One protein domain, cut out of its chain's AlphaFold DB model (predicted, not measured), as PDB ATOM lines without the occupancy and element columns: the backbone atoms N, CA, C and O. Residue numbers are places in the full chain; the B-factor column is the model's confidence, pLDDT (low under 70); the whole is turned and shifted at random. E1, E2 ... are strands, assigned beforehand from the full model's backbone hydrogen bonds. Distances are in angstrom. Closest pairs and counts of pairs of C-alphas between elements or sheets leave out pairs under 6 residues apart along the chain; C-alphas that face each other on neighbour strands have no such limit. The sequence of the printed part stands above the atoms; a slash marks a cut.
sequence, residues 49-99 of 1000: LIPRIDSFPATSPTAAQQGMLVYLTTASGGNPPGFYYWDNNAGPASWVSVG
ATOM      1  N   LEU A  49      28.334  21.962  39.482       74.19
ATOM      2  CA  LEU A  49      29.699  22.441  39.690       74.19
ATOM      3  C   LEU A  49      30.670  21.522  38.938       74.19
ATOM      4  O   LEU A  49      31.151  20.526  39.481       74.19
ATOM      5  N   ILE A  50      30.958  21.880  37.683       79.62
ATOM      6  CA  ILE A  50      32.112  21.367  36.926       79.62
ATOM      7  C   ILE A  50      33.376  21.506  37.800       79.62
ATOM      8  O   ILE A  50      33.484  22.516  38.506       79.62
ATOM      9  N   PRO A  51      34.319  20.538  37.794       85.81
ATOM     10  CA  PRO A  51      35.504  20.576  38.645       85.81
ATOM     11  C   PRO A  51      36.221  21.928  38.604       85.81
ATOM     12  O   PRO A  51      36.788  22.332  37.584       85.81
ATOM     13  N   ARG A  52      36.163  22.625  39.743       87.56
ATOM     14  CA  ARG A  52      36.898  23.862  39.983       87.56
ATOM     15  C   ARG A  52      38.284  23.506  40.488       87.56
ATOM     16  O   ARG A  52      38.398  22.717  41.427       87.56
ATOM     17  N   ILE A  53      39.304  24.054  39.845       86.06
ATOM     18  CA  ILE A  53      40.706  23.772  40.145       86.06
ATOM     19  C   ILE A  53      41.461  25.087  40.298       86.06
ATOM     20  O   ILE A  53      41.293  25.997  39.495       86.06
ATOM     21  N   ASP A  54      42.319  25.185  41.308       86.94
ATOM     22  CA  ASP A  54      43.157  26.374  41.512       86.94
ATOM     23  C   ASP A  54      44.422  26.345  40.625       86.94
ATOM     24  O   ASP A  54      45.085  27.362  40.412       86.94
ATOM     25  N   SER A  55      44.741  25.176  40.057       86.50
ATOM     26  CA  SER A  55      45.799  24.964  39.067       86.50
ATOM     27  C   SER A  55      45.522  23.743  38.184       86.50
ATOM     28  O   SER A  55      44.788  22.832  38.571       86.50
ATOM     29  N   PHE A  56      46.118  23.709  36.986       87.12
ATOM     30  CA  PHE A  56      46.027  22.547  36.093       87.12
ATOM     31  C   PHE A  56      46.794  21.321  36.633       87.12
ATOM     32  O   PHE A  56      47.767  21.481  37.374       87.12
ATOM     33  N   PRO A  57      46.411  20.087  36.239       81.50
ATOM     34  CA  PRO A  57      47.128  18.872  36.626       81.50
ATOM     35  C   PRO A  57      48.618  18.911  36.257       81.50
ATOM     36  O   PRO A  57      48.973  19.151  35.105       81.50
ATOM     37  N   ALA A  58      49.490  18.606  37.225       79.06
ATOM     38  CA  ALA A  58      50.949  18.630  37.050       79.06
ATOM     39  C   ALA A  58      51.482  17.575  36.056       79.06
ATOM     40  O   ALA A  58      52.592  17.705  35.544       79.06
ATOM     41  N   THR A  59      50.692  16.540  35.770       85.50
ATOM     42  CA  THR A  59      50.873  15.648  34.621       85.50
ATOM     43  C   THR A  59      49.741  15.896  33.635       85.50
ATOM     44  O   THR A  59      48.575  15.723  34.002       85.50
ATOM     45  N   SER A  60      50.079  16.263  32.398       84.12
ATOM     46  CA  SER A  60      49.112  16.480  31.320       84.12
ATOM     47  C   SER A  60      48.146  15.297  31.158       84.12
ATOM     48  O   SER A  60      48.592  14.144  31.200       84.12
ATOM     49  N   PRO A  61      46.840  15.544  30.942       86.31
ATOM     50  CA  PRO A  61      45.908  14.503  30.525       86.31
ATOM     51  C   PRO A  61      46.309  13.881  29.175       86.31
ATOM     52  O   PRO A  61      47.143  14.405  28.439       86.31
ATOM     53  N   THR A  62      45.711  12.740  28.846       85.38
ATOM     54  CA  THR A  62      45.992  11.988  27.612       85.38
ATOM     55  C   THR A  62      44.871  12.162  26.586       85.38
ATOM     56  O   THR A  62      43.843  12.774  26.872       85.38
ATOM     57  N   ALA A  63      45.005  11.539  25.411       80.44
ATOM     58  CA  ALA A  63      43.954  11.508  24.393       80.44
ATOM     59  C   ALA A  63      42.625  10.912  24.910       80.44
ATOM     60  O   ALA A  63      41.559  11.264  24.414       80.44
ATOM     61  N   ALA A  64      42.663  10.069  25.951       79.75
ATOM     62  CA  ALA A  64      41.465   9.547  26.615       79.75
ATOM     63  C   ALA A  64      40.701  10.603  27.446       79.75
ATOM     64  O   ALA A  64      39.604  10.323  27.924       79.75
ATOM     65  N   GLN A  65      41.266  11.801  27.628       85.69
ATOM     66  CA  GLN A  65      40.651  12.961  28.278       85.69
ATOM     67  C   GLN A  65      40.456  14.150  27.309       85.69
ATOM     68  O   GLN A  65      40.324  15.288  27.757       85.69
ATOM     69  N   GLN A  66      40.431  13.917  25.988       83.69
ATOM     70  CA  GLN A  66      40.091  14.952  25.000       83.69
ATOM     71  C   GLN A  66      38.758  15.631  25.360       83.69
ATOM     72  O   GLN A  66      37.753  14.954  25.577       83.69
ATOM     73  N   GLY A  67      38.737  16.965  25.409       77.50
ATOM     74  CA  GLY A  67      37.538  17.736  25.747       77.50
ATOM     75  C   GLY A  67      37.156  17.724  27.233       77.50
ATOM     76  O   GLY A  67      36.080  18.208  27.577       77.50
ATOM     77  N   MET A  68      38.007  17.205  28.128       87.62
ATOM     78  CA  MET A  68      37.800  17.315  29.576       87.62
ATOM     79  C   MET A  68      37.737  18.792  29.982       87.62
ATOM     80  O   MET A  68      38.724  19.506  29.825       87.62
ATOM     81  N   LEU A  69      36.584  19.235  30.491       86.06
ATOM     82  CA  LEU A  69      36.318  20.622  30.880       86.06
ATOM     83  C   LEU A  69      36.563  20.839  32.379       86.06
ATOM     84  O   LEU A  69      36.116  20.048  33.213       86.06
ATOM     85  N   VAL A  70      37.217  21.947  32.718       88.56
ATOM     86  CA  VAL A  70      37.459  22.421  34.088       88.56
ATOM     87  C   VAL A  70      37.172  23.920  34.178       88.56
ATOM     88  O   VAL A  70      37.215  24.627  33.170       88.56
ATOM     89  N   TYR A  71      36.905  24.424  35.383       87.38
ATOM     90  CA  TYR A  71      36.928  25.866  35.644       87.38
ATOM     91  C   TYR A  71      38.127  26.198  36.530       87.38
ATOM     92  O   TYR A  71      38.208  25.765  37.679       87.38
ATOM     93  N   LEU A  72      39.068  26.962  35.990       86.50
ATOM     94  CA  LEU A  72      40.228  27.451  36.716       86.50
ATOM     95  C   LEU A  72      39.775  28.586  37.652       86.50
ATOM     96  O   LEU A  72      39.322  29.626  37.176       86.50
ATOM     97  N   THR A  73      39.853  28.396  38.972       84.69
ATOM     98  CA  THR A  73      39.392  29.376  39.980       84.69
ATOM     99  C   THR A  73      40.412  30.467  40.293       84.69
ATOM    100  O   THR A  73      40.022  31.572  40.669       84.69
ATOM    101  N   THR A  74      41.702  30.194  40.103       79.62
ATOM    102  CA  THR A  74      42.810  31.139  40.321       79.62
ATOM    103  C   THR A  74      43.813  31.053  39.178       79.62
ATOM    104  O   THR A  74      44.025  29.978  38.632       79.62
ATOM    105  N   ALA A  75      44.442  32.173  38.807       78.31
ATOM    106  CA  ALA A  75      45.348  32.211  37.658       78.31
ATOM    107  C   ALA A  75      46.504  31.198  37.797       78.31
ATOM    108  O   ALA A  75      47.166  31.142  38.835       78.31
ATOM    109  N   SER A  76      46.765  30.417  36.747       79.44
ATOM    110  CA  SER A  76      47.726  29.308  36.774       79.44
ATOM    111  C   SER A  76      48.462  29.178  35.443       79.44
ATOM    112  O   SER A  76      47.843  29.049  34.392       79.44
ATOM    113  N   GLY A  77      49.799  29.220  35.472       69.44
ATOM    114  CA  GLY A  77      50.628  28.992  34.279       69.44
ATOM    115  C   GLY A  77      50.300  29.924  33.105       69.44
ATOM    116  O   GLY A  77      50.115  29.451  31.991       69.44
ATOM    117  N   GLY A  78      50.149  31.229  33.368       69.06
ATOM    118  CA  GLY A  78      49.796  32.244  32.361       69.06
ATOM    119  C   GLY A  78      48.303  32.344  32.019       69.06
ATOM    120  O   GLY A  78      47.894  33.310  31.386       69.06
ATOM    121  N   ASN A  79      47.478  31.399  32.474       76.25
ATOM    122  CA  ASN A  79      46.050  31.351  32.169       76.25
ATOM    123  C   ASN A  79      45.222  32.009  33.297       76.25
ATOM    124  O   ASN A  79      45.387  31.621  34.459       76.25
ATOM    125  N   PRO A  80      44.352  33.001  33.010       82.75
ATOM    126  CA  PRO A  80      43.488  33.644  34.009       82.75
ATOM    127  C   PRO A  80      42.305  32.750  34.435       82.75
ATOM    128  O   PRO A  80      41.980  31.797  33.724       82.75
ATOM    129  N   PRO A  81      41.613  33.044  35.555       85.88
ATOM    130  CA  PRO A  81      40.428  32.293  35.969       85.88
ATOM    131  C   PRO A  81      39.346  32.259  34.880       85.88
ATOM    132  O   PRO A  81      39.035  33.288  34.280       85.88
ATOM    133  N   GLY A  82      38.771  31.087  34.616       84.00
ATOM    134  CA  GLY A  82      37.895  30.868  33.462       84.00
ATOM    135  C   GLY A  82      37.631  29.391  33.171       84.00
ATOM    136  O   GLY A  82      38.131  28.511  33.867       84.00
ATOM    137  N   PHE A  83      36.840  29.105  32.137       87.25
ATOM    138  CA  PHE A  83      36.622  27.737  31.656       87.25
ATOM    139  C   PHE A  83      37.746  27.312  30.710       87.25
ATOM    140  O   PHE A  83      38.119  28.074  29.822       87.25
ATOM    141  N   TYR A  84      38.241  26.085  30.867       88.44
ATOM    142  CA  TYR A  84      39.293  25.503  30.031       88.44
ATOM    143  C   TYR A  84      38.950  24.068  29.658       88.44
ATOM    144  O   TYR A  84      38.423  23.326  30.489       88.44
ATOM    145  N   TYR A  85      39.297  23.654  28.440       89.56
ATOM    146  CA  TYR A  85      39.219  22.253  28.022       89.56
ATOM    147  C   TYR A  85      40.598  21.700  27.657       89.56
ATOM    148  O   TYR A  85      41.486  22.447  27.241       89.56
ATOM    149  N   TRP A  86      40.788  20.392  27.828       91.12
ATOM    150  CA  TRP A  86      41.999  19.710  27.377       91.12
ATOM    151  C   TRP A  86      41.935  19.393  25.881       91.12
ATOM    152  O   TRP A  86      41.023  18.683  25.442       91.12
ATOM    153  N   ASP A  87      42.927  19.854  25.119       86.06
ATOM    154  CA  ASP A  87      43.125  19.469  23.725       86.06
ATOM    155  C   ASP A  87      44.443  18.707  23.542       86.06
ATOM    156  O   ASP A  87      45.538  19.267  23.596       86.06
ATOM    157  N   ASN A  88      44.335  17.405  23.290       83.50
ATOM    158  CA  ASN A  88      45.455  16.521  22.993       83.50
ATOM    159  C   ASN A  88      45.929  16.629  21.528       83.50
ATOM    160  O   ASN A  88      46.970  16.068  21.189       83.50
ATOM    161  N   ASN A  89      45.177  17.308  20.657       79.69
ATOM    162  CA  ASN A  89      45.498  17.475  19.235       79.69
ATOM    163  C   ASN A  89      46.059  18.869  18.905       79.69
ATOM    164  O   ASN A  89      46.517  19.089  17.783       79.69
ATOM    165  N   ALA A  90      46.065  19.791  19.872       72.00
ATOM    166  CA  ALA A  90      46.839  21.022  19.786       72.00
ATOM    167  C   ALA A  90      48.341  20.717  19.607       72.00
ATOM    168  O   ALA A  90      48.846  19.678  20.041       72.00
ATOM    169  N   GLY A  91      49.070  21.631  18.964       49.97
ATOM    170  CA  GLY A  91      50.511  21.513  18.744       49.97
ATOM    171  C   GLY A  91      51.312  22.442  19.663       49.97
ATOM    172  O   GLY A  91      51.563  23.569  19.247       49.97
ATOM    173  N   PRO A  92      51.767  22.009  20.859       73.50
ATOM    174  CA  PRO A  92      51.552  20.713  21.512       73.50
ATOM    175  C   PRO A  92      50.278  20.654  22.382       73.50
ATOM    176  O   PRO A  92      49.623  21.665  22.647       73.50
ATOM    177  N   ALA A  93      49.958  19.442  22.854       82.31
ATOM    178  CA  ALA A  93      48.795  19.143  23.687       82.31
ATOM    179  C   ALA A  93      48.727  20.039  24.940       82.31
ATOM    180  O   ALA A  93      49.700  20.129  25.696       82.31
ATOM    181  N   SER A  94      47.596  20.715  25.147       86.44
ATOM    182  CA  SER A  94      47.488  21.837  26.088       86.44
ATOM    183  C   SER A  94      46.055  22.102  26.580       86.44
ATOM    184  O   SER A  94      45.073  21.576  26.057       86.44
ATOM    185  N   TRP A  95      45.944  22.913  27.639       87.12
ATOM    186  CA  TRP A  95      44.675  23.439  28.147       87.12
ATOM    187  C   TRP A  95      44.327  24.739  27.414       87.12
ATOM    188  O   TRP A  95      45.123  25.674  27.422       87.12
ATOM    189  N   VAL A  96      43.141  24.805  26.806       85.62
ATOM    190  CA  VAL A  96      42.709  25.926  25.953       85.62
ATOM    191  C   VAL A  96      41.556  26.688  26.615       85.62
ATOM    192  O   VAL A  96      40.595  26.072  27.078       85.62
ATOM    193  N   SER A  97      41.658  28.024  26.670       85.38
ATOM    194  CA  SER A  97      40.635  28.902  27.264       85.38
ATOM    195  C   SER A  97      39.353  28.937  26.434       85.38
ATOM    196  O   SER A  97      39.387  29.134  25.219       85.38
ATOM    197  N   VAL A  98      38.206  28.853  27.104       74.44
ATOM    198  CA  VAL A  98      36.870  29.052  26.525       74.44
ATOM    199  C   VAL A  98      36.429  30.510  26.738       74.44
ATOM    200  O   VAL A  98      35.404  30.793  27.355       74.44
ATOM    201  N   GLY A  99      37.239  31.454  26.250       66.50
ATOM    202  CA  GLY A  99      36.934  32.888  26.277       66.50
ATOM    203  C   GLY A  99      38.167  33.790  26.138       66.50
ATOM    204  O   GLY A  99      39.116  33.672  26.910       66.50
TER     205      GLY A  99
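What this domain is: This is residues 49 to 99 of the 1000 residues of an uncharacterized protein of Flavobacteriaceae bacterium (UniProt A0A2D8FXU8). There is little regular structure: a small antiparallel sheet of three strands, E1 - E2 - E3, makes one wall, and the long stretch of residues 49 to 68 before it has no named element, with residues 52 to 53 paired beside the edge strand E1. The strands form a meander, each the antiparallel neighbour of the one before. The printed part has 51 residues with no named helix; the class is all strand, with 14 residues in named elements. It is compact, with a radius of gyration of the C-alphas of 10.1 A and spans of 24 by 23 by 22 A.

How they stand to each other: Residues 52 to 53 pair, parallel, with residues 71 to 72 of E1, residues 69 to 72. E1 and E2, residues 82 to 87, form a hairpin at 139 degrees, with N 72 and O 82 2.8 A apart. E2 and E3, residues 94 to 97, form a hairpin at 145 degrees, with N 87 and O 94 2.9 A apart.

Where its parts are: E1 begins at C-alpha 69 (36.318, 20.622, 30.880) and spans 9.8 A. E2 spans 15.9 A. E3 spans 9.9 A, to C-alpha 97 (40.635, 28.902, 27.264).

The domain as a whole: The C-alphas farthest apart, of Leu 49 and Gly 91, are 29.5 A apart. The printed part has no cut, and both links are short. Residues 77 to 78, 91 and 99 have pLDDT under 70.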